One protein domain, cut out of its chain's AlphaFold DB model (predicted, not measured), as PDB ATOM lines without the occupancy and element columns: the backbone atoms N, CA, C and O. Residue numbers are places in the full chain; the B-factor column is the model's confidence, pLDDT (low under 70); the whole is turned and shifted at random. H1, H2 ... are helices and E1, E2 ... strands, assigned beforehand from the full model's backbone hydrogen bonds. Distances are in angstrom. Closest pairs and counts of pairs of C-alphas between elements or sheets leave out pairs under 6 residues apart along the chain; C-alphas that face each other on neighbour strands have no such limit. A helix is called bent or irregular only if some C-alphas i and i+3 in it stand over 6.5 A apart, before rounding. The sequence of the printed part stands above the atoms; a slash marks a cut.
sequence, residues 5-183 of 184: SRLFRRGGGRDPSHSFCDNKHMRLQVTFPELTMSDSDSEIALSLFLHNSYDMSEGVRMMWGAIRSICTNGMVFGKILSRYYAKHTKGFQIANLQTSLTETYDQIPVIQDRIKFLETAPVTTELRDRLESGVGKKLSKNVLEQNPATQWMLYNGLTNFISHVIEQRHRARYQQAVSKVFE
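AT A GLANCE: This is residues 5 to 183 of the 184 residues of the protein "DUF932 domain-containing protein" of Candidatus Marinimicrobia bacterium MT.SAG.3 (UniProt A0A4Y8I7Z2). A twisted sheet of four strands has the long bent helix H1 on one face, while the helical hairpin of H4 and H5 packs on it at E4, and H2 and H3 cluster beyond that hairpin, away from the sheet. The printed part has 179 residues, with four named strands, then five named helices; the sheet, E1 E2 E3 E4, is an antiparallel meander, each strand the neighbour of the one before. The class is mixed; the whole is compact, radius of gyration of the C-alphas 16.6 A, spans 47 by 34 by 25 A.

IN THESE COORDINATES: E1, residues 25 to 39, begins at C-alpha (275.309, 1.599, 99.433), measures 33.0 A and bends by 85 degrees at residue 34. E2 is residues 42 to 53, 33.7 A; E3, 60 to 68, 24.9 A; E4, 75 to 77. H1, 95 to 120, assigned as one helix by its hydrogen bonds, is bent: C-alphas 106 and 109 are 7.0 A apart, between arms H1a, 95 to 106, and H1b, 109 to 120. H2 is 125 to 134, H3 137 to 144, H4 151 to 165, 20.8 A. H5, residues 168 to 182, 21.8 A, is irregular, C-alphas 169 and 172 being 7.1 A apart, and its last C-alpha, C-alpha 182, is at (278.537, -25.699, 104.276).

HOW THE PARTS SIT: Within hydrogen-bond range are N 28 and O 50 of E1 and E2, 2.8 A, N 47 and O 65 of E2 and E3, 2.7 A, and N 66 and O 76 of E3 and E4, 2.7 A. H1a is on the sheet at a height of 9.1 A, with H1b on the same face. H5 lies over E4, closest C-alphas Phe 77 and Ser 179, 5.9 A. H4, the hub, touches H5 at a shallow tilt of 9 degrees, opposite ways, closest C-alphas Ile 162 and Arg 171, 5.9 A. H3 touches H4, closest C-alphas Val 143 and Gly 157, 5.8 A. H2 touches H5 with residues 177 to 181 of H5 alone, closest C-alphas Gly 134 and Ala 177, 6.0 A. Every O i to N i+4 pair is within range in H2 and H4, but 7 of 8 in H1a and in H1b, 2 of 4 in H3 and 9 of 11 in H5.

THE WHOLE: The farthest C-alphas, Thr 89 and Ala 149, are 49.1 A apart. The printed part has no cut; the link E4 to H1 is long. Mean pLDDT of the printed part is 70.0, with 80 residues under 70, among them 52 to 101.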
ATOM      1  N   SER A   5     302.281  -4.362 104.703       37.09
ATOM      2  CA  SER A   5     302.471  -3.060 104.040       37.09
ATOM      3  C   SER A   5     302.837  -3.169 102.549       37.09
ATOM      4  O   SER A   5     302.585  -2.235 101.783       37.09
ATOM      5  N   ARG A   6     303.394  -4.310 102.112       36.69
ATOM      6  CA  ARG A   6     303.701  -4.581 100.697       36.69
ATOM      7  C   ARG A   6     302.493  -5.085  99.906       36.69
ATOM      8  O   ARG A   6     302.375  -4.709  98.743       36.69
ATOM      9  N   LEU A   7     301.576  -5.831 100.532       38.03
ATOM     10  CA  LEU A   7     300.371  -6.379  99.886       38.03
ATOM     11  C   LEU A   7     299.437  -5.278  99.355       38.03
ATOM     12  O   LEU A   7     298.885  -5.401  98.267       38.03
ATOM     13  N   PHE A   8     299.329  -4.150 100.064       38.53
ATOM     14  CA  PHE A   8     298.537  -3.000  99.603       38.53
ATOM     15  C   PHE A   8     299.217  -2.171  98.500       38.53
ATOM     16  O   PHE A   8     298.538  -1.420  97.803       38.53
ATOM     17  N   ARG A   9     300.542  -2.285  98.314       36.12
ATOM     18  CA  ARG A   9     301.306  -1.476  97.343       36.12
ATOM     19  C   ARG A   9     301.449  -2.119  95.959       36.12
ATOM     20  O   ARG A   9     301.859  -1.420  95.039       36.12
ATOM     21  N   ARG A  10     301.152  -3.416  95.799       36.25
ATOM     22  CA  ARG A  10     301.459  -4.176  94.567       36.25
ATOM     23  C   ARG A  10     300.276  -4.669  93.729       36.25
ATOM     24  O   ARG A  10     300.508  -5.348  92.740       36.25
ATOM     25  N   GLY A  11     299.052  -4.229  94.015       35.62
ATOM     26  CA  GLY A  11     297.945  -4.378  93.060       35.62
ATOM     27  C   GLY A  11     296.781  -5.216  93.564       35.62
ATOM     28  O   GLY A  11     296.427  -6.223  92.960       35.62
ATOM     29  N   GLY A  12     296.126  -4.756  94.632       40.56
ATOM     30  CA  GLY A  12     294.735  -5.135  94.859       40.56
ATOM     31  C   GLY A  12     293.879  -4.533  93.744       40.56
ATOM     32  O   GLY A  12     293.570  -3.344  93.775       40.56
ATOM     33  N   GLY A  13     293.552  -5.327  92.726       44.81
ATOM     34  CA  GLY A  13     292.634  -4.919  91.667       44.81
ATOM     35  C   GLY A  13     291.209  -4.828  92.212       44.81
ATOM     36  O   GLY A  13     290.747  -5.738  92.899       44.81
ATOM     37  N   ARG A  14     290.501  -3.731  91.919       45.19
ATOM     38  CA  ARG A  14     289.056  -3.641  92.169       45.19
ATOM     39  C   ARG A  14     288.356  -4.605  91.216       45.19
ATOM     40  O   ARG A  14     288.451  -4.417  90.009       45.19
ATOM     41  N   ASP A  15     287.620  -5.576  91.746       53.34
ATOM     42  CA  ASP A  15     286.765  -6.440  90.926       53.34
ATOM     43  C   ASP A  15     285.451  -5.703  90.586       53.34
ATOM     44  O   ASP A  15     284.642  -5.451  91.493       53.34
ATOM     45  N   PRO A  16     285.214  -5.326  89.316       52.62
ATOM     46  CA  PRO A  16     284.024  -4.583  88.910       52.62
ATOM     47  C   PRO A  16     282.741  -5.428  88.940       52.62
ATOM     48  O   PRO A  16     281.651  -4.862  88.993       52.62
ATOM     49  N   SER A  17     282.831  -6.763  88.954       52.06
ATOM     50  CA  SER A  17     281.656  -7.653  88.951       52.06
ATOM     51  C   SER A  17     280.923  -7.687  90.302       52.06
ATOM     52  O   SER A  17     279.720  -7.960  90.374       52.06
ATOM     53  N   HIS A  18     281.630  -7.343  91.379       54.75
ATOM     54  CA  HIS A  18     281.141  -7.423  92.756       54.75
ATOM     55  C   HIS A  18     281.327  -6.127  93.557       54.75
ATOM     56  O   HIS A  18     280.749  -6.008  94.641       54.75
ATOM     57  N   SER A  19     282.080  -5.151  93.035       62.28
ATOM     58  CA  SER A  19     282.257  -3.840  93.664       62.28
ATOM     59  C   SER A  19     281.332  -2.788  93.054       62.28
ATOM     60  O   SER A  19     281.580  -2.310  91.946       62.28
ATOM     61  N   PHE A  20     280.324  -2.343  93.800       70.00
ATOM     62  CA  PHE A  20     279.411  -1.279  93.380       70.00
ATOM     63  C   PHE A  20     279.410  -0.125  94.383       70.00
ATOM     64  O   PHE A  20     279.722  -0.298  95.556       70.00
ATOM     65  N   CYS A  21     279.076   1.069  93.916       65.81
ATOM     66  CA  CYS A  21     278.832   2.223  94.769       65.81
ATOM     67  C   CYS A  21     277.634   2.957  94.180       65.81
ATOM     68  O   CYS A  21     277.690   3.393  93.032       65.81
ATOM     69  N   ASP A  22     276.546   3.016  94.935       72.50
ATOM     70  CA  ASP A  22     275.351   3.781  94.620       72.50
ATOM     71  C   ASP A  22     275.110   4.842  95.705       72.50
ATOM     72  O   ASP A  22     275.848   4.942  96.688       72.50
ATOM     73  N   ASN A  23     274.070   5.660  95.533       69.69
ATOM     74  CA  ASN A  23     273.774   6.775  96.438       69.69
ATOM     75  C   ASN A  23     273.469   6.344  97.884       69.69
ATOM     76  O   ASN A  23     273.444   7.183  98.781       69.69
ATOM     77  N   LYS A  24     273.192   5.059  98.116       67.06
ATOM     78  CA  LYS A  24     272.785   4.497  99.404       67.06
ATOM     79  C   LYS A  24     273.746   3.435  99.919       67.06
ATOM     80  O   LYS A  24     273.840   3.277 101.128       67.06
ATOM     81  N   HIS A  25     274.481   2.739  99.057       72.31
ATOM     82  CA  HIS A  25     275.309   1.599  99.433       72.31
ATOM     83  C   HIS A  25     276.627   1.562  98.667       72.31
ATOM     84  O   HIS A  25     276.705   1.875  97.484       72.31
ATOM     85  N   MET A  26     277.665   1.077  99.334       74.75
ATOM     86  CA  MET A  26     278.957   0.769  98.744       74.75
ATOM     87  C   MET A  26     279.361  -0.656  99.097       74.75
ATOM     88  O   MET A  26     279.321  -1.070 100.254       74.75
ATOM     89  N   ARG A  27     279.833  -1.379  98.089       72.75
ATOM     90  CA  ARG A  27     280.559  -2.635  98.206       72.75
ATOM     91  C   ARG A  27     281.891  -2.496  97.481       72.75
ATOM     92  O   ARG A  27     281.929  -2.200  96.292       72.75
ATOM     93  N   LEU A  28     282.981  -2.749  98.189       72.50
ATOM     94  CA  LEU A  28     284.326  -2.820  97.636       72.50
ATOM     95  C   LEU A  28     284.893  -4.212  97.889       72.50
ATOM     96  O   LEU A  28     284.801  -4.729  99.001       72.50
ATOM     97  N   GLN A  29     285.490  -4.797  96.863       73.06
ATOM     98  CA  GLN A  29     286.237  -6.039  96.952       73.06
ATOM     99  C   GLN A  29     287.697  -5.778  96.587       73.06
ATOM    100  O   GLN A  29     287.982  -5.175  95.551       73.06
ATOM    101  N   VAL A  30     288.602  -6.246  97.441       71.25
ATOM    102  CA  VAL A  30     290.051  -6.192  97.242       71.25
ATOM    103  C   VAL A  30     290.582  -7.616  97.289       71.25
ATOM    104  O   VAL A  30     290.485  -8.262  98.329       71.25
ATOM    105  N   THR A  31     291.130  -8.106  96.183       69.50
ATOM    106  CA  THR A  31     291.708  -9.455  96.097       69.50
ATOM    107  C   THR A  31     293.218  -9.403  96.320       69.50
ATOM    108  O   THR A  31     293.897  -8.511  95.814       69.50
ATOM    109  N   PHE A  32     293.738 -10.359  97.090       72.19
ATOM    110  CA  PHE A  32     295.150 -10.520  97.420       72.19
ATOM    111  C   PHE A  32     295.696 -11.746  96.678       72.19
ATOM    112  O   PHE A  32     295.640 -12.854  97.209       72.19
ATOM    113  N   PRO A  33     296.230 -11.575  95.456       66.19
ATOM    114  CA  PRO A  33     296.669 -12.693  94.619       66.19
ATOM    115  C   PRO A  33     297.868 -13.465  95.194       66.19
ATOM    116  O   PRO A  33     298.148 -14.565  94.746       66.19
ATOM    117  N   GLU A  34     298.571 -12.912  96.186       67.06
ATOM    118  CA  GLU A  34     299.695 -13.583  96.859       67.06
ATOM    119  C   GLU A  34     299.246 -14.511  98.007       67.06
ATOM    120  O   GLU A  34     300.058 -15.251  98.556       67.06
ATOM    121  N   LEU A  35     297.967 -14.461  98.401       68.50
ATOM    122  CA  LEU A  35     297.382 -15.297  99.451       68.50
ATOM    123  C   LEU A  35     296.399 -16.278  98.809       68.50
ATOM    124  O   LEU A  35     295.197 -16.012  98.754       68.50
ATOM    125  N   THR A  36     296.917 -17.390  98.291       66.88
ATOM    126  CA  THR A  36     296.123 -18.408  97.593       66.88
ATOM    127  C   THR A  36     295.955 -19.677  98.422       66.88
ATOM    128  O   THR A  36     296.819 -20.076  99.198       66.88
ATOM    129  N   MET A  37     294.807 -20.316  98.241       70.25
ATOM    130  CA  MET A  37     294.536 -21.705  98.594       70.25
ATOM    131  C   MET A  37     294.135 -22.437  97.312       70.25
ATOM    132  O   MET A  37     293.629 -21.811  96.384       70.25
ATOM    133  N   SER A  38     294.365 -23.741  97.236       65.94
ATOM    134  CA  SER A  38     293.986 -24.541  96.071       65.94
ATOM    135  C   SER A  38     292.946 -25.591  96.438       65.94
ATOM    136  O   SER A  38     293.012 -26.192  97.518       65.94
ATOM    137  N   ASP A  39     291.999 -25.792  95.524       66.19
ATOM    138  CA  ASP A  39     291.197 -27.010  95.440       66.19
ATOM    139  C   ASP A  39     291.746 -27.909  94.316       66.19
ATOM    140  O   ASP A  39     292.758 -27.575  93.693       66.19
ATOM    141  N   SER A  40     291.126 -29.065  94.079       65.06
ATOM    142  CA  SER A  40     291.583 -30.027  93.057       65.06
ATOM    143  C   SER A  40     291.683 -29.447  91.638       65.06
ATOM    144  O   SER A  40     292.507 -29.908  90.849       65.06
ATOM    145  N   ASP A  41     290.905 -28.405  91.339       63.06
ATOM    146  CA  ASP A  41     290.700 -27.891  89.984       63.06
ATOM    147  C   ASP A  41     291.168 -26.432  89.794       63.06
ATOM    148  O   ASP A  41     291.102 -25.903  88.683       63.06
ATOM    149  N   SER A  42     291.571 -25.707  90.848       64.38
ATOM    150  CA  SER A  42     291.884 -24.273  90.750       64.38
ATOM    151  C   SER A  42     292.615 -23.640  91.935       64.38
ATOM    152  O   SER A  42     292.625 -24.149  93.055       64.38
ATOM    153  N   GLU A  43     293.097 -22.418  91.694       68.38
ATOM    154  CA  GLU A  43     293.507 -21.486  92.738       68.38
ATOM    155  C   GLU A  43     292.364 -20.554  93.176       68.38
ATOM    156  O   GLU A  43     291.620 -19.974  92.374       68.38
ATOM    157  N   ILE A  44     292.271 -20.379  94.489       70.25
ATOM    158  CA  ILE A  44     291.325 -19.532  95.200       70.25
ATOM    159  C   ILE A  44     292.137 -18.468  95.951       70.25
ATOM    160  O   ILE A  44     292.903 -18.780  96.859       70.25
ATOM    161  N   ALA A  45     291.980 -17.199  95.581       70.25
ATOM    162  CA  ALA A  45     292.695 -16.080  96.187       70.25
ATOM    163  C   ALA A  45     291.883 -15.435  97.318       70.25
ATOM    164  O   ALA A  45     290.684 -15.174  97.178       70.25
ATOM    165  N   LEU A  46     292.535 -15.105  98.434       73.06
ATOM    166  CA  LEU A  46     291.908 -14.378  99.534       73.06
ATOM    167  C   LEU A  46     291.459 -12.987  99.067       73.06
ATOM    168  O   LEU A  46     292.163 -12.284  98.348       73.06
ATOM    169  N   SER A  47     290.276 -12.565  99.491       72.19
ATOM    170  CA  SER A  47     289.662 -11.288  99.155       72.19
ATOM    171  C   SER A  47     288.995 -10.648 100.372       72.19
ATOM    172  O   SER A  47     288.273 -11.286 101.137       72.19
ATOM    173  N   LEU A  48     289.207  -9.348 100.534       72.31
ATOM    174  CA  LEU A  48     288.523  -8.512 101.511       72.31
ATOM    175  C   LEU A  48     287.301  -7.862 100.868       72.31
ATOM    176  O   LEU A  48     287.407  -7.192  99.844       72.31
ATOM    177  N   PHE A  49     286.157  -7.992 101.524       73.44
ATOM    178  CA  PHE A  49     284.916  -7.319 101.176       73.44
ATOM    179  C   PHE A  49     284.599  -6.243 102.213       73.44
ATOM    180  O   PHE A  49     284.451  -6.532 103.399       73.44
ATOM    181  N   LEU A  50     284.438  -5.008 101.756       70.62
ATOM    182  CA  LEU A  50     283.992  -3.866 102.543       70.62
ATOM    183  C   LEU A  50     282.593  -3.465 102.077       70.62
ATOM    184  O   LEU A  50     282.379  -3.215 100.895       70.62
ATOM    185  N   HIS A  51     281.639  -3.437 102.996       72.19
ATOM    186  CA  HIS A  51     280.249  -3.048 102.772       72.19
ATOM    187  C   HIS A  51     279.942  -1.820 103.615       72.19
ATOM    188  O   HIS A  51     280.374  -1.730 104.763       72.19
ATOM    189  N   ASN A  52     279.194  -0.880 103.058       68.00
ATOM    190  CA  ASN A  52     278.763   0.314 103.760       68.00
ATOM    191  C   ASN A  52     277.401   0.780 103.238       68.00
ATOM    192  O   ASN A  52     277.160   0.681 102.039       68.00
ATOM    193  N   SER A  53     276.549   1.332 104.102       66.75
ATOM    194  CA  SER A  53     275.359   2.076 103.672       66.75
ATOM    195  C   SER A  53     275.489   3.544 104.070       66.75
ATOM    196  O   SER A  53     275.836   3.850 105.202       66.75
ATOM    197  N   TYR A  54     275.231   4.469 103.158       63.25
ATOM    198  CA  TYR A  54     275.240   5.909 103.426       63.25
ATOM    199  C   TYR A  54     273.905   6.403 103.990       63.25
ATOM    200  O   TYR A  54     273.858   7.446 104.633       63.25
ATOM    201  N   ASP A  55     272.831   5.633 103.795       66.94
ATOM    202  CA  ASP A  55     271.491   5.921 104.315       66.94
ATOM    203  C   ASP A  55     271.270   5.422 105.755       66.94
ATOM    204  O   ASP A  55     270.150   5.451 106.264       66.94
ATOM    205  N   MET A  56     272.343   4.983 106.425       61.16
ATOM    206  CA  MET A  56     272.350   4.461 107.796       61.16
ATOM    207  C   MET A  56     271.500   3.197 108.015       61.16
ATOM    208  O   MET A  56     271.298   2.807 109.167       61.16
ATOM    209  N   SER A  57     271.042   2.531 106.953       63.81
ATOM    210  CA  SER A  57     270.316   1.256 107.055       63.81
ATOM    211  C   SER A  57     271.196   0.122 107.601       63.81
ATOM    212  O   SER A  57     270.735  -0.728 108.361       63.81
ATOM    213  N   GLU A  58     272.489   0.152 107.277       62.00
ATOM    214  CA  GLU A  58     273.529  -0.767 107.737       62.00
ATOM    215  C   GLU A  58     274.837  -0.028 108.099       62.00
ATOM    216  O   GLU A  58     275.293   0.879 107.403       62.00
ATOM    217  N   GLY A  59     275.493  -0.426 109.192       61.03
ATOM    218  CA  GLY A  59     276.840   0.058 109.524       61.03
ATOM    219  C   GLY A  59     277.921  -0.492 108.584       61.03
ATOM    220  O   GLY A  59     277.699  -1.477 107.875       61.03
ATOM    221  N   VAL A  60     279.118   0.105 108.621       64.88
ATOM    222  CA  VAL A  60     280.285  -0.400 107.876       64.88
ATOM    223  C   VAL A  60     280.568  -1.838 108.307       64.88
ATOM    224  O   VAL A  60     280.693  -2.095 109.505       64.88
ATOM    225  N   ARG A  61     280.694  -2.756 107.345       67.25
ATOM    226  CA  ARG A  61     281.005  -4.172 107.556       67.25
ATOM    227  C   ARG A  61     282.212  -4.582 106.729       67.25
ATOM    228  O   ARG A  61     282.267  -4.339 105.531       67.25
ATOM    229  N   MET A  62     283.145  -5.272 107.365       65.81
ATOM    230  CA  MET A  62     284.296  -5.882 106.701       65.81
ATOM    231  C   MET A  62     284.182  -7.394 106.800       65.81
ATOM    232  O   MET A  62     283.695  -7.897 107.807       65.81
ATOM    233  N   MET A  63     284.539  -8.107 105.737       66.69
ATOM    234  CA  MET A  63     284.458  -9.564 105.671       66.69
ATOM    235  C   MET A  63     285.615 -10.096 104.841       66.69
ATOM    236  O   MET A  63     285.842  -9.621 103.733       66.69
ATOM    237  N   TRP A  64     286.309 -11.100 105.353       64.81
ATOM    238  CA  TRP A  64     287.343 -11.823 104.620       64.81
ATOM    239  C   TRP A  64     286.740 -13.071 104.002       64.81
ATOM    240  O   TRP A  64     286.111 -13.836 104.721       64.81
ATOM    241  N   GLY A  65     286.909 -13.263 102.701       66.62
ATOM    242  CA  GLY A  65     286.525 -14.483 101.991       66.62
ATOM    243  C   GLY A  65     287.591 -14.844 100.968       66.62
ATOM    244  O   GLY A  65     288.613 -14.180 100.880       66.62
ATOM    245  N   ALA A  66     287.365 -15.877 100.179       64.56
ATOM    246  CA  ALA A  66     288.242 -16.308  99.110       64.56
ATOM    247  C   ALA A  66     287.437 -16.386  97.804       64.56
ATOM    248  O   ALA A  66     286.248 -16.709  97.806       64.56
ATOM    249  N   ILE A  67     288.057 -15.999  96.696       55.94
ATOM    250  CA  ILE A  67     287.436 -15.907  95.375       55.94
ATOM    251  C   ILE A  67     288.274 -16.715  94.411       55.94
ATOM    252  O   ILE A  67     289.500 -16.626  94.401       55.94
ATOM    253  N   ARG A  68     287.600 -17.519  93.604       57.91
ATOM    254  CA  ARG A  68     288.232 -18.459  92.689       57.91
ATOM    255  C   ARG A  68     288.397 -17.834  91.306       57.91
ATOM    256  O   ARG A  68     287.421 -17.373  90.730       57.91
ATOM    257  N   SER A  69     289.611 -17.851  90.748       37.59
ATOM    258  CA  SER A  69     289.938 -17.149  89.487       37.59
ATOM    259  C   SER A  69     289.244 -17.721  88.243       37.59
ATOM    260  O   SER A  69     288.985 -16.988  87.294       37.59
ATOM    261  N   ILE A  70     288.913 -19.018  88.234       38.00
ATOM    262  CA  ILE A  70     288.255 -19.688  87.087       38.00
ATOM    263  C   ILE A  70     286.764 -19.340  87.010       38.00
ATOM    264  O   ILE A  70     286.093 -19.554  86.005       38.00
ATOM    265  N   CYS A  71     286.230 -18.771  88.079       39.91
ATOM    266  CA  CYS A  71     284.860 -18.341  88.124       39.91
ATOM    267  C   CYS A  71     284.856 -16.856  88.454       39.91
ATOM    268  O   CYS A  71     284.983 -16.460  89.606       39.91
ATOM    269  N   THR A  72     284.418 -16.045  87.505       43.12
ATOM    270  CA  THR A  72     283.620 -14.837  87.782       43.12
ATOM    271  C   THR A  72     282.388 -15.100  88.701       43.12
ATOM    272  O   THR A  72     281.507 -14.250  88.810       43.12
ATOM    273  N   ASN A  73     282.303 -16.275  89.360       50.56
ATOM    274  CA  ASN A  73     281.113 -16.991  89.824       50.56
ATOM    275  C   ASN A  73     281.228 -17.662  91.213       50.56
ATOM    276  O   ASN A  73     280.250 -18.276  91.632       50.56
ATOM    277  N   GLY A  74     282.354 -17.629  91.933       46.75
ATOM    278  CA  GLY A  74     282.536 -18.498  93.110       46.75
ATOM    279  C   GLY A  74     283.147 -17.774  94.302       46.75
ATOM    280  O   GLY A  74     284.274 -17.297  94.217       46.75
ATOM    281  N   MET A  75     282.419 -17.697  95.416       52.22
ATOM    282  CA  MET A  75     282.877 -17.049  96.652       52.22
ATOM    283  C   MET A  75     282.861 -18.066  97.787       52.22
ATOM    284  O   MET A  75     281.825 -18.690  97.982       52.22
ATOM    285  N   VAL A  76     283.966 -18.184  98.527       52.09
ATOM    286  CA  VAL A  76     284.142 -19.045  99.708       52.09
ATOM    287  C   VAL A  76     284.313 -18.168 100.948       52.09
ATOM    288  O   VAL A  76     285.213 -17.338 100.978       52.09
ATOM    289  N   PHE A  77     283.476 -18.304 101.979       53.50
ATOM    290  CA  PHE A  77     283.795 -17.762 103.310       53.50
ATOM    291  C   PHE A  77     284.311 -18.878 104.217       53.50
ATOM    292  O   PHE A  77     284.164 -20.038 103.886       53.50
ATOM    293  N   GLY A  78     285.007 -18.519 105.290       44.59
ATOM    294  CA  GLY A  78     285.656 -19.434 106.228       44.59
ATOM    295  C   GLY A  78     285.523 -18.859 107.629       44.59
ATOM    296  O   GLY A  78     286.469 -18.267 108.128       44.59
ATOM    297  N   LYS A  79     284.315 -18.905 108.201       42.31
ATOM    298  CA  LYS A  79     283.779 -18.064 109.282       42.31
ATOM    299  C   LYS A  79     283.828 -16.569 108.926       42.31
ATOM    300  O   LYS A  79     284.696 -16.072 108.223       42.31
ATOM    301  N   ILE A  80     282.874 -15.782 109.424       48.47
ATOM    302  CA  ILE A  80     283.011 -14.314 109.400       48.47
ATOM    303  C   ILE A  80     284.074 -13.980 110.451       48.47
ATOM    304  O   ILE A  80     283.734 -13.773 111.612       48.47
ATOM    305  N   LEU A  81     285.354 -14.017 110.068       45.94
ATOM    306  CA  LEU A  81     286.474 -13.961 111.019       45.94
ATOM    307  C   LEU A  81     286.590 -12.620 111.732       45.94
ATOM    308  O   LEU A  81     287.104 -12.547 112.838       45.94
ATOM    309  N   SER A  82     285.991 -11.576 111.169       45.81
ATOM    310  CA  SER A  82     285.721 -10.354 111.907       45.81
ATOM    311  C   SER A  82     284.553  -9.635 111.267       45.81
ATOM    312  O   SER A  82     284.618  -9.242 110.106       45.81
ATOM    313  N   ARG A  83     283.454  -9.480 112.010       50.09
ATOM    314  CA  ARG A  83     282.399  -8.525 111.670       50.09
ATOM    315  C   ARG A  83     282.690  -7.258 112.454       50.09
ATOM    316  O   ARG A  83     282.193  -7.091 113.564       50.09
ATOM    317  N   TYR A  84     283.470  -6.356 111.877       53.94
ATOM    318  CA  TYR A  84     283.515  -5.005 112.415       53.94
ATOM    319  C   TYR A  84     282.196  -4.315 112.069       53.94
ATOM    320  O   TYR A  84     281.816  -4.286 110.903       53.94
ATOM    321  N   TYR A  85     281.479  -3.832 113.083       53.56
ATOM    322  CA  TYR A  85     280.297  -2.992 112.928       53.56
ATOM    323  C   TYR A  85     280.583  -1.666 113.624       53.56
ATOM    324  O   TYR A  85     280.635  -1.604 114.854       53.56
ATOM    325  N   ALA A  86     280.767  -0.607 112.842       54.66
ATOM    326  CA  ALA A  86     280.849   0.749 113.363       54.66
ATOM    327  C   ALA A  86     279.626   1.551 112.932       54.66
ATOM    328  O   ALA A  86     279.236   1.544 111.761       54.66
ATOM    329  N   LYS A  87     279.043   2.280 113.890       55.53
ATOM    330  CA  LYS A  87     278.155   3.396 113.560       55.53
ATOM    331  C   LYS A  87     278.991   4.447 112.834       55.53
ATOM    332  O   LYS A  87     280.084   4.760 113.298       55.53
ATOM    333  N   HIS A  88     278.430   5.055 111.792       51.56
ATOM    334  CA  HIS A  88     279.037   6.165 111.035       51.56
ATOM    335  C   HIS A  88     279.564   7.316 111.900       51.56
ATOM    336  O   HIS A  88     280.419   8.083 111.479       51.56
ATOM    337  N   THR A  89     279.063   7.424 113.130       49.16
ATOM    338  CA  THR A  89     279.382   8.473 114.097       49.16
ATOM    339  C   THR A  89     280.616   8.190 114.958       49.16
ATOM    340  O   THR A  89     281.025   9.058 115.724       49.16
ATOM    341  N   LYS A  90     281.194   6.984 114.909       52.62
ATOM    342  CA  LYS A  90     282.426   6.630 115.628       52.62
ATOM    343  C   LYS A  90     283.473   6.255 114.583       52.62
ATOM    344  O   LYS A  90     283.291   5.274 113.873       52.62
ATOM    345  N   GLY A  91     284.514   7.077 114.455       51.16
ATOM    346  CA  GLY A  91     285.541   6.950 113.417       51.16
ATOM    347  C   GLY A  91     286.124   5.538 113.267       51.16
ATOM    348  O   GLY A  91     286.149   4.741 114.203       51.16
ATOM    349  N   PHE A  92     286.596   5.244 112.058       55.50
ATOM    350  CA  PHE A  92     287.110   3.939 111.651       55.50
ATOM    351  C   PHE A  92     288.498   3.656 112.250       55.50
ATOM    352  O   PHE A  92     289.445   4.399 111.997       55.50
ATOM    353  N   GLN A  93     288.641   2.572 113.018       58.06
ATOM    354  CA  GLN A  93     289.930   2.168 113.592       58.06
ATOM    355  C   GLN A  93     290.586   1.057 112.761       58.06
ATOM    356  O   GLN A  93     290.246  -0.118 112.878       58.06
ATOM    357  N   ILE A  94     291.576   1.445 111.951       58.56
ATOM    358  CA  ILE A  94     292.353   0.557 111.064       58.56
ATOM    359  C   ILE A  94     293.178  -0.480 111.847       58.56
ATOM    360  O   ILE A  94     293.484  -1.540 111.312       58.56
ATOM    361  N   ALA A  95     293.508  -0.226 113.116       58.69
ATOM    362  CA  ALA A  95     294.341  -1.123 113.925       58.69
ATOM    363  C   ALA A  95     293.773  -2.555 114.030       58.69
ATOM    364  O   ALA A  95     294.529  -3.522 113.997       58.69
ATOM    365  N   ASN A  96     292.446  -2.704 114.053       61.50
ATOM    366  CA  ASN A  96     291.796  -4.014 114.158       61.50
ATOM    367  C   ASN A  96     291.860  -4.828 112.855       61.50
ATOM    368  O   ASN A  96     291.633  -6.035 112.875       61.50
ATOM    369  N   LEU A  97     292.197  -4.202 111.719       64.06
ATOM    370  CA  LEU A  97     292.292  -4.904 110.438       64.06
ATOM    371  C   LEU A  97     293.468  -5.862 110.364       64.06
ATOM    372  O   LEU A  97     293.346  -6.931 109.774       64.06
ATOM    373  N   GLN A  98     294.600  -5.473 110.944       66.31
ATOM    374  CA  GLN A  98     295.811  -6.282 110.918       66.31
ATOM    375  C   GLN A  98     295.628  -7.570 111.727       66.31
ATOM    376  O   GLN A  98     296.001  -8.645 111.258       66.31
ATOM    377  N   THR A  99     294.998  -7.469 112.898       69.25
ATOM    378  CA  THR A  99     294.625  -8.625 113.716       69.25
ATOM    379  C   THR A  99     293.668  -9.535 112.955       69.25
ATOM    380  O   THR A  99     293.975 -10.707 112.771       69.25
ATOM    381  N   SER A 100     292.582  -8.991 112.394       65.75
ATOM    382  CA  SER A 100     291.609  -9.795 111.646       65.75
ATOM    383  C   SER A 100     292.183 -10.445 110.384       65.75
ATOM    384  O   SER A 100     291.770 -11.544 110.024       65.75
ATOM    385  N   LEU A 101     293.140  -9.803 109.706       68.31
ATOM    386  CA  LEU A 101     293.859 -10.417 108.586       68.31
ATOM    387  C   LEU A 101     294.741 -11.583 109.058       68.31
ATOM    388  O   LEU A 101     294.807 -12.605 108.384       68.31
ATOM    389  N   THR A 102     295.398 -11.437 110.209       70.56
ATOM    390  CA  THR A 102     296.265 -12.481 110.777       70.56
ATOM    391  C   THR A 102     295.434 -13.687 111.216       70.56
ATOM    392  O   THR A 102     295.721 -14.805 110.806       70.56
ATOM    393  N   GLU A 103     294.325 -13.451 111.920       71.75
ATOM    394  CA  GLU A 103     293.344 -14.489 112.269       71.75
ATOM    395  C   GLU A 103     292.784 -15.185 111.020       71.75
ATOM    396  O   GLU A 103     292.576 -16.394 111.020       71.75
ATOM    397  N   THR A 104     292.573 -14.434 109.934       68.19
ATOM    398  CA  THR A 104     292.144 -14.995 108.644       68.19
ATOM    399  C   THR A 104     293.182 -15.911 108.035       68.19
ATOM    400  O   THR A 104     292.841 -16.998 107.571       68.19
ATOM    401  N   TYR A 105     294.441 -15.493 108.061       70.12
ATOM    402  CA  TYR A 105     295.540 -16.304 107.571       70.12
ATOM    403  C   TYR A 105     295.641 -17.636 108.328       70.12
ATOM    404  O   TYR A 105     295.780 -18.686 107.705       70.12
ATOM    405  N   ASP A 106     295.469 -17.618 109.649       75.12
ATOM    406  CA  ASP A 106     295.553 -18.821 110.485       75.12
ATOM    407  C   ASP A 106     294.409 -19.823 110.234       75.12
ATOM    408  O   ASP A 106     294.538 -21.008 110.539       75.12
ATOM    409  N   GLN A 107     293.288 -19.380 109.655       72.94
ATOM    410  CA  GLN A 107     292.156 -20.247 109.303       72.94
ATOM    411  C   GLN A 107     292.263 -20.852 107.900       72.94
ATOM    412  O   GLN A 107     291.509 -21.773 107.589       72.94
ATOM    413  N   ILE A 108     293.199 -20.390 107.062       74.25
ATOM    414  CA  ILE A 108     293.391 -20.904 105.695       74.25
ATOM    415  C   ILE A 108     293.528 -22.438 105.667       74.25
ATOM    416  O   ILE A 108     292.798 -23.058 104.891       74.25
ATOM    417  N   PRO A 109     294.360 -23.083 106.514       78.00
ATOM    418  CA  PRO A 109     294.480 -24.541 106.513       78.00
ATOM    419  C   PRO A 109     293.169 -25.247 106.884       78.00
ATOM    420  O   PRO A 109     292.798 -26.229 106.250       78.00
ATOM    421  N   VAL A 110     292.423 -24.706 107.855       81.50
ATOM    422  CA  VAL A 110     291.132 -25.263 108.301       81.50
ATOM    423  C   VAL A 110     290.101 -25.216 107.174       81.50
ATOM    424  O   VAL A 110     289.384 -26.189 106.938       81.50
ATOM    425  N   ILE A 111     290.043 -24.094 106.453       76.44
ATOM    426  CA  ILE A 111     289.168 -23.926 105.289       76.44
ATOM    427  C   ILE A 111     289.581 -24.900 104.183       76.44
ATOM    428  O   ILE A 111     288.724 -25.538 103.580       76.44
ATOM    429  N   GLN A 112     290.883 -25.060 103.939       76.75
ATOM    430  CA  GLN A 112     291.385 -25.974 102.919       76.75
ATOM    431  C   GLN A 112     291.048 -27.437 103.236       76.75
ATOM    432  O   GLN A 112     290.599 -28.169 102.354       76.75
ATOM    433  N   ASP A 113     291.194 -27.862 104.489       84.62
ATOM    434  CA  ASP A 113     290.801 -29.206 104.922       84.62
ATOM    435  C   ASP A 113     289.285 -29.409 104.819       84.62
ATOM    436  O   ASP A 113     288.820 -30.476 104.405       84.62
ATOM    437  N   ARG A 114     288.498 -28.363 105.105       84.81
ATOM    438  CA  ARG A 114     287.049 -28.394 104.894       84.81
ATOM    439  C   ARG A 114     286.692 -28.555 103.418       84.81
ATOM    440  O   ARG A 114     285.827 -29.369 103.110       84.81
ATOM    441  N   ILE A 115     287.355 -27.836 102.514       84.06
ATOM    442  CA  ILE A 115     287.139 -27.970 101.066       84.06
ATOM    443  C   ILE A 115     287.438 -29.406 100.615       84.06
ATOM    444  O   ILE A 115     286.572 -30.030 100.007       84.06
ATOM    445  N   LYS A 116     288.587 -29.974 101.006       85.88
ATOM    446  CA  LYS A 116     288.951 -31.371 100.686       85.88
ATOM    447  C   LYS A 116     287.921 -32.383 101.191       85.88
ATOM    448  O   LYS A 116     287.607 -33.364 100.516       85.88
ATOM    449  N   PHE A 117     287.359 -32.153 102.378       89.50
ATOM    450  CA  PHE A 117     286.258 -32.973 102.879       89.50
ATOM    451  C   PHE A 117     285.014 -32.849 101.986       89.50
ATOM    452  O   PHE A 117     284.431 -33.858 101.598       89.50
ATOM    453  N   LEU A 118     284.613 -31.629 101.617       88.25
ATOM    454  CA  LEU A 118     283.437 -31.394 100.771       88.25
ATOM    455  C   LEU A 118     283.593 -31.968  99.353       88.25
ATOM    456  O   LEU A 118     282.587 -32.336  98.743       88.25
ATOM    457  N   GLU A 119     284.822 -32.055  98.835       87.62
ATOM    458  CA  GLU A 119     285.135 -32.675  97.538       87.62
ATOM    459  C   GLU A 119     284.813 -34.170  97.509       87.62
ATOM    460  O   GLU A 119     284.472 -34.695  96.455       87.62
ATOM    461  N   THR A 120     284.881 -34.853  98.651       90.69
ATOM    462  CA  THR A 120     284.640 -36.303  98.750       90.69
ATOM    463  C   THR A 120     283.299 -36.643  99.394       90.69
ATOM    464  O   THR A 120     282.752 -37.721  99.158       90.69
ATOM    465  N   ALA A 121     282.735 -35.732 100.189       92.12
ATOM    466  CA  ALA A 121     281.483 -35.956 100.890       92.12
ATOM    467  C   ALA A 121     280.286 -35.999  99.915       92.12
ATOM    468  O   ALA A 121     280.113 -35.075  99.112       92.12
ATOM    469  N   PRO A 122     279.404 -37.012 100.006       92.50
ATOM    470  CA  PRO A 122     278.176 -37.056  99.220       92.50
ATOM    471  C   PRO A 122     277.142 -36.051  99.743       92.50
ATOM    472  O   PRO A 122     277.154 -35.644 100.910       92.50
ATOM    473  N   VAL A 123     276.201 -35.663  98.881       90.81
ATOM    474  CA  VAL A 123     275.072 -34.804  99.264       90.81
ATOM    475  C   VAL A 123     274.055 -35.616 100.068       90.81
ATOM    476  O   VAL A 123     273.321 -36.428  99.506       90.81
ATOM    477  N   THR A 124     273.990 -35.380 101.380       91.50
ATOM    478  CA  THR A 124     273.051 -36.079 102.271       91.50
ATOM    479  C   THR A 124     271.677 -35.406 102.317       91.50
ATOM    480  O   THR A 124     271.518 -34.236 101.948       91.50
ATOM    481  N   THR A 125     270.668 -36.136 102.790       88.88
ATOM    482  CA  THR A 125     269.315 -35.619 103.046       88.88
ATOM    483  C   THR A 125     269.325 -34.471 104.050       88.88
ATOM    484  O   THR A 125     268.720 -33.432 103.803       88.88
ATOM    485  N   GLU A 126     270.119 -34.582 105.111       90.69
ATOM    486  CA  GLU A 126     270.222 -33.560 106.158       90.69
ATOM    487  C   GLU A 126     270.836 -32.268 105.608       90.69
ATOM    488  O   GLU A 126     270.443 -31.165 105.992       90.69
ATOM    489  N   LEU A 127     271.801 -32.371 104.686       89.44
ATOM    490  CA  LEU A 127     272.350 -31.196 104.013       89.44
ATOM    491  C   LEU A 127     271.295 -30.505 103.144       89.44
ATOM    492  O   LEU A 127     271.240 -29.276 103.135       89.44
ATOM    493  N   ARG A 128     270.450 -31.268 102.440       89.00
ATOM    494  CA  ARG A 128     269.352 -30.707 101.636       89.00
ATOM    495  C   ARG A 128     268.363 -29.949 102.515       89.00
ATOM    496  O   ARG A 128     268.034 -28.809 102.192       89.00
ATOM    497  N   ASP A 129     267.990 -30.507 103.662       89.56
ATOM    498  CA  ASP A 129     267.077 -29.854 104.608       89.56
ATOM    499  C   ASP A 129     267.680 -28.572 105.208       89.56
ATOM    500  O   ASP A 129     267.026 -27.521 105.277       89.56
ATOM    501  N   ARG A 130     268.967 -28.610 105.586       90.12
ATOM    502  CA  ARG A 130     269.710 -27.416 106.038       90.12
ATOM    503  C   ARG A 130     269.806 -26.354 104.945       90.12
ATOM    504  O   ARG A 130     269.703 -25.162 105.228       90.12
ATOM    505  N   LEU A 131     269.973 -26.766 103.691       89.88
ATOM    506  CA  LEU A 131     270.036 -25.856 102.555       89.88
ATOM    507  C   LEU A 131     268.680 -25.195 102.282       89.88
ATOM    508  O   LEU A 131     268.609 -23.978 102.096       89.88
ATOM    509  N   GLU A 132     267.595 -25.967 102.283       88.81
ATOM    510  CA  GLU A 132     266.244 -25.447 102.067       88.81
ATOM    511  C   GLU A 132     265.816 -24.467 103.160       88.81
ATOM    512  O   GLU A 132     265.209 -23.438 102.850       88.81
ATOM    513  N   SER A 133     266.157 -24.757 104.417       88.56
ATOM    514  CA  SER A 133     265.870 -23.881 105.558       88.56
ATOM    515  C   SER A 133     266.772 -22.643 105.605       88.56
ATOM    516  O   SER A 133     266.295 -21.550 105.910       88.56
ATOM    517  N   GLY A 134     268.061 -22.781 105.275       85.12
ATOM    518  CA  GLY A 134     269.035 -21.689 105.348       85.12
ATOM    519  C   GLY A 134     269.017 -20.734 104.151       85.12
ATOM    520  O   GLY A 134     269.211 -19.529 104.318       85.12
ATOM    521  N   VAL A 135     268.792 -21.254 102.943       85.75
ATOM    522  CA  VAL A 135     268.928 -20.508 101.676       85.75
ATOM    523  C   VAL A 135     267.581 -20.329 100.970       85.75
ATOM    524  O   VAL A 135     267.353 -19.306 100.322       85.75
ATOM    525  N   GLY A 136     266.665 -21.282 101.145       86.38
ATOM    526  CA  GLY A 136     265.312 -21.247 100.597       86.38
ATOM    527  C   GLY A 136     265.098 -22.232  99.446       86.38
ATOM    528  O   GLY A 136     265.886 -22.298  98.500       86.38
ATOM    529  N   LYS A 137     263.954 -22.927  99.486       82.94
ATOM    530  CA  LYS A 137     263.553 -23.992  98.542       82.94
ATOM    531  C   LYS A 137     263.658 -23.615  97.063       82.94
ATOM    532  O   LYS A 137     264.055 -24.422  96.232       82.94
ATOM    533  N   LYS A 138     263.290 -22.377  96.715       80.75
ATOM    534  CA  LYS A 138     263.293 -21.917  95.316       80.75
ATOM    535  C   LYS A 138     264.708 -21.825  94.742       80.75
ATOM    536  O   LYS A 138     264.898 -22.088  93.561       80.75
ATOM    537  N   LEU A 139     265.684 -21.435  95.562       81.19
ATOM    538  CA  LEU A 139     267.069 -21.298  95.125       81.19
ATOM    539  C   LEU A 139     267.750 -22.668  95.082       81.19
ATOM    540  O   LEU A 139     268.393 -22.991  94.087       81.19
ATOM    541  N   SER A 140     267.546 -23.491  96.115       82.19
ATOM    542  CA  SER A 140     268.152 -24.822  96.205       82.19
ATOM    543  C   SER A 140     267.687 -25.772  95.098       82.19
ATOM    544  O   SER A 140     268.510 -26.502  94.551       82.19
ATOM    545  N   LYS A 141     266.403 -25.726  94.716       85.69
ATOM    546  CA  LYS A 141     265.812 -26.637  93.723       85.69
ATOM    547  C   LYS A 141     266.552 -26.644  92.378       85.69
ATOM    548  O   LYS A 141     266.920 -27.713  91.911       85.69
ATOM    549  N   ASN A 142     266.853 -25.471  91.810       79.31
ATOM    550  CA  ASN A 142     267.492 -25.365  90.485       79.31
ATOM    551  C   ASN A 142     268.878 -26.026  90.415       79.31
ATOM    552  O   ASN A 142     269.307 -26.462  89.351       79.31
ATOM    553  N   VAL A 143     269.602 -26.057  91.537       82.81
ATOM    554  CA  VAL A 143     270.946 -26.647  91.597       82.81
ATOM    555  C   VAL A 143     270.878 -28.115  92.006       82.81
ATOM    556  O   VAL A 143     271.612 -28.937  91.468       82.81
ATOM    557  N   LEU A 144     269.965 -28.474  92.913       83.81
ATOM    558  CA  LEU A 144     269.741 -29.863  93.315       83.81
ATOM    559  C   LEU A 144     269.243 -30.737  92.154       83.81
ATOM    560  O   LEU A 144     269.596 -31.912  92.094       83.81
ATOM    561  N   GLU A 145     268.485 -30.169  91.212       83.81
ATOM    562  CA  GLU A 145     268.031 -30.854  89.991       83.81
ATOM    563  C   GLU A 145     269.180 -31.280  89.064       83.81
ATOM    564  O   GLU A 145     269.026 -32.231  88.303       83.81
ATOM    565  N   GLN A 146     270.356 -30.651  89.167       81.56
ATOM    566  CA  GLN A 146     271.554 -31.037  88.407       81.56
ATOM    567  C   GLN A 146     272.252 -32.279  88.986       81.56
ATOM    568  O   GLN A 146     273.268 -32.716  88.455       81.56
ATOM    569  N   ASN A 147     271.712 -32.840  90.073       82.12
ATOM    570  CA  ASN A 147     272.199 -34.028  90.766       82.12
ATOM    571  C   ASN A 147     273.718 -34.009  91.055       82.12
ATOM    572  O   ASN A 147     274.456 -34.873  90.575       82.12
ATOM    573  N   PRO A 148     274.210 -33.020  91.827       85.75
ATOM    574  CA  PRO A 148     275.630 -32.918  92.147       85.75
ATOM    575  C   PRO A 148     276.106 -34.132  92.954       85.75
ATOM    576  O   PRO A 148     275.502 -34.486  93.969       85.75
ATOM    577  N   ALA A 149     277.213 -34.739  92.518       86.00
ATOM    578  CA  ALA A 149     277.760 -35.948  93.136       86.00
ATOM    579  C   ALA A 149     278.333 -35.691  94.539       86.00
ATOM    580  O   ALA A 149     278.240 -36.547  95.418       86.00
ATOM    581  N   THR A 150     278.898 -34.501  94.761       91.00
ATOM    582  CA  THR A 150     279.586 -34.142  96.005       91.00
ATOM    583  C   THR A 150     279.050 -32.836  96.576       91.00
ATOM    584  O   THR A 150     278.449 -32.013  95.871       91.00
ATOM    585  N   GLN A 151     279.263 -32.621  97.873       91.25
ATOM    586  CA  GLN A 151     278.874 -31.375  98.535       91.25
ATOM    587  C   GLN A 151     279.597 -30.170  97.921       91.25
ATOM    588  O   GLN A 151     278.993 -29.107  97.787       91.25
ATOM    589  N   TRP A 152     280.843 -30.341  97.474       87.69
ATOM    590  CA  TRP A 152     281.589 -29.298  96.772       87.69
ATOM    591  C   TRP A 152     280.957 -28.917  95.431       87.69
ATOM    592  O   TRP A 152     280.780 -27.733  95.146       87.69
ATOM    593  N   MET A 153     280.517 -29.897  94.636       85.88
ATOM    594  CA  MET A 153     279.793 -29.618  93.389       85.88
ATOM    595  C   MET A 153     278.485 -28.863  93.647       85.88
ATOM    596  O   MET A 153     278.166 -27.915  92.929       85.88
ATOM    597  N   LEU A 154     277.749 -29.237  94.700       89.06
ATOM    598  CA  LEU A 154     276.530 -28.533  95.102       89.06
ATOM    599  C   LEU A 154     276.830 -27.084  95.514       89.06
ATOM    600  O   LEU A 154     276.136 -26.163  95.079       89.06
ATOM    601  N   TYR A 155     277.874 -26.869  96.313       87.50
ATOM    602  CA  TYR A 155     278.321 -25.540  96.722       87.50
ATOM    603  C   TYR A 155     278.678 -24.653  95.522       87.50
ATOM    604  O   TYR A 155     278.208 -23.516  95.410       87.50
ATOM    605  N   ASN A 156     279.459 -25.193  94.586       82.25
ATOM    606  CA  ASN A 156     279.867 -24.495  93.368       82.25
ATOM    607  C   ASN A 156     278.663 -24.165  92.477       82.25
ATOM    608  O   ASN A 156     278.550 -23.047  91.975       82.25
ATOM    609  N   GLY A 157     277.707 -25.085  92.336       84.19
ATOM    610  CA  GLY A 157     276.472 -24.826  91.597       84.19
ATOM    611  C   GLY A 157     275.637 -23.695  92.211       84.19
ATOM    612  O   GLY A 157     275.147 -22.819  91.495       84.19
ATOM    613  N   LEU A 158     275.520 -23.658  93.544       85.94
ATOM    614  CA  LEU A 158     274.782 -22.617  94.270       85.94
ATOM    615  C   LEU A 158     275.443 -21.247  94.142       85.94
ATOM    616  O   LEU A 158     274.770 -20.260  93.842       85.94
ATOM    617  N   THR A 159     276.755 -21.175  94.357       81.44
ATOM    618  CA  THR A 159     277.508 -19.919  94.232       81.44
ATOM    619  C   THR A 159     277.480 -19.393  92.797       81.44
ATOM    620  O   THR A 159     277.270 -18.193  92.595       81.44
ATOM    621  N   ASN A 160     277.545 -20.286  91.806       80.25
ATOM    622  CA  ASN A 160     277.404 -19.940  90.398       80.25
ATOM    623  C   ASN A 160     276.015 -19.374  90.066       80.25
ATOM    624  O   ASN A 160     275.904 -18.320  89.433       80.25
ATOM    625  N   PHE A 161     274.949 -20.028  90.539       82.94
ATOM    626  CA  PHE A 161     273.576 -19.552  90.361       82.94
ATOM    627  C   PHE A 161     273.377 -18.166  90.983       82.94
ATOM    628  O   PHE A 161     272.804 -17.273  90.357       82.94
ATOM    629  N   ILE A 162     273.896 -17.949  92.196       81.56
ATOM    630  CA  ILE A 162     273.811 -16.645  92.862       81.56
ATOM    631  C   ILE A 162     274.538 -15.567  92.050       81.56
ATOM    632  O   ILE A 162     274.024 -14.460  91.897       81.56
ATOM    633  N   SER A 163     275.707 -15.881  91.503       75.12
ATOM    634  CA  SER A 163     276.523 -14.908  90.773       75.12
ATOM    635  C   SER A 163     275.919 -14.489  89.429       75.12
ATOM    636  O   SER A 163     276.118 -13.349  89.017       75.12
ATOM    637  N   HIS A 164     275.131 -15.349  88.777       77.50
ATOM    638  CA  HIS A 164     274.553 -15.050  87.460       77.50
ATOM    639  C   HIS A 164     273.077 -14.676  87.471       77.50
ATOM    640  O   HIS A 164     272.655 -13.842  86.676       77.50
ATOM    641  N   VAL A 165     272.284 -15.289  88.349       83.31
ATOM    642  CA  VAL A 165     270.818 -15.186  88.298       83.31
ATOM    643  C   VAL A 165     270.288 -14.199  89.332       83.31
ATOM    644  O   VAL A 165     269.313 -13.495  89.083       83.31
ATOM    645  N   ILE A 166     270.921 -14.123  90.504       82.56
ATOM    646  CA  ILE A 166     270.454 -13.253  91.584       82.56
ATOM    647  C   ILE A 166     270.917 -11.812  91.340       82.56
ATOM    648  O   ILE A 166     272.071 -11.560  90.983       82.56
ATOM    649  N   GLU A 167     270.022 -10.847  91.577       78.94
ATOM    650  CA  GLU A 167     270.342  -9.416  91.515       78.94
ATOM    651  C   GLU A 167     271.526  -9.071  92.429       78.94
ATOM    652  O   GLU A 167     271.582  -9.507  93.583       78.94
ATOM    653  N   GLN A 168     272.445  -8.228  91.947       71.69
ATOM    654  CA  GLN A 168     273.724  -7.930  92.607       71.69
ATOM    655  C   GLN A 168     273.582  -7.519  94.085       71.69
ATOM    656  O   GLN A 168     274.346  -7.994  94.930       71.69
ATOM    657  N   ARG A 169     272.557  -6.718  94.415       73.50
ATOM    658  CA  ARG A 169     272.249  -6.277  95.789       73.50
ATOM    659  C   ARG A 169     271.931  -7.423  96.758       73.50
ATOM    660  O   ARG A 169     272.224  -7.319  97.943       73.50
ATOM    661  N   HIS A 170     271.375  -8.535  96.266       78.50
ATOM    662  CA  HIS A 170     270.972  -9.684  97.088       78.50
ATOM    663  C   HIS A 170     272.052 -10.767  97.175       78.50
ATOM    664  O   HIS A 170     272.015 -11.596  98.087       78.50
ATOM    665  N   ARG A 171     273.041 -10.763  96.269       77.31
ATOM    666  CA  ARG A 171     274.068 -11.819  96.169       77.31
ATOM    667  C   ARG A 171     274.812 -12.058  97.475       77.31
ATOM    668  O   ARG A 171     274.954 -13.202  97.885       77.31
ATOM    669  N   ALA A 172     275.221 -10.989  98.163       72.50
ATOM    670  CA  ALA A 172     275.980 -11.093  99.412       72.50
ATOM    671  C   ALA A 172     275.237 -11.883 100.495       72.50
ATOM    672  O   ALA A 172     275.830 -12.709 101.186       72.50
ATOM    673  N   ARG A 173     273.929 -11.634 100.631       79.06
ATOM    674  CA  ARG A 173     273.080 -12.309 101.611       79.06
ATOM    675  C   ARG A 173     273.004 -13.805 101.318       79.06
ATOM    676  O   ARG A 173     273.176 -14.607 102.231       79.06
ATOM    677  N   TYR A 174     272.764 -14.173 100.061       83.06
ATOM    678  CA  TYR A 174     272.669 -15.577  99.664       83.06
ATOM    679  C   TYR A 174     274.020 -16.292  99.729       83.06
ATOM    680  O   TYR A 174     274.077 -17.405 100.236       83.06
ATOM    681  N   GLN A 175     275.107 -15.637  99.318       78.56
ATOM    682  CA  GLN A 175     276.471 -16.163  99.447       78.56
ATOM    683  C   GLN A 175     276.804 -16.470 100.913       78.56
ATOM    684  O   GLN A 175     277.263 -17.564 101.219       78.56
ATOM    685  N   GLN A 176     276.483 -15.564 101.843       77.31
ATOM    686  CA  GLN A 176     276.664 -15.808 103.281       77.31
ATOM    687  C   GLN A 176     275.793 -16.947 103.814       77.31
ATOM    688  O   GLN A 176     276.242 -17.710 104.667       77.31
ATOM    689  N   ALA A 177     274.541 -17.041 103.364       83.94
ATOM    690  CA  ALA A 177     273.631 -18.098 103.788       83.94
ATOM    691  C   ALA A 177     274.130 -19.476 103.332       83.94
ATOM    692  O   ALA A 177     274.188 -20.395 104.143       83.94
ATOM    693  N   VAL A 178     274.552 -19.588 102.067       86.31
ATOM    694  CA  VAL A 178     275.158 -20.806 101.516       86.31
ATOM    695  C   VAL A 178     276.421 -21.153 102.295       86.31
ATOM    696  O   VAL A 178     276.515 -22.256 102.811       86.31
ATOM    697  N   SER A 179     277.345 -20.211 102.481       83.25
ATOM    698  CA  SER A 179     278.602 -20.484 103.187       83.25
ATOM    699  C   SER A 179     278.381 -21.064 104.594       83.25
ATOM    700  O   SER A 179     278.909 -22.123 104.925       83.25
ATOM    701  N   LYS A 180     277.443 -20.491 105.364       84.06
ATOM    702  CA  LYS A 180     277.054 -21.020 106.682       84.06
ATOM    703  C   LYS A 180     276.547 -22.462 106.655       84.06
ATOM    704  O   LYS A 180     276.856 -23.208 107.577       84.06
ATOM    705  N   VAL A 181     275.762 -22.846 105.647       88.56
ATOM    706  CA  VAL A 181     275.225 -24.216 105.524       88.56
ATOM    707  C   VAL A 181     276.346 -25.232 105.309       88.56
ATOM    708  O   VAL A 181     276.279 -26.339 105.838       88.56
ATOM    709  N   PHE A 182     277.385 -24.845 104.569       87.06
ATOM    710  CA  PHE A 182     278.537 -25.699 104.276       87.06
ATOM    711  C   PHE A 182     279.650 -25.596 105.329       87.06
ATOM    712  O   PHE A 182     280.654 -26.303 105.232       87.06
ATOM    713  N   GLU A 183     279.437 -24.782 106.371       84.75
ATOM    714  CA  GLU A 183     280.421 -24.463 107.419       84.75
ATOM    715  C   GLU A 183     281.720 -23.901 106.830       84.75
ATOM    716  O   GLU A 183     282.820 -24.146 107.323       84.75
TER     717      GLU A 183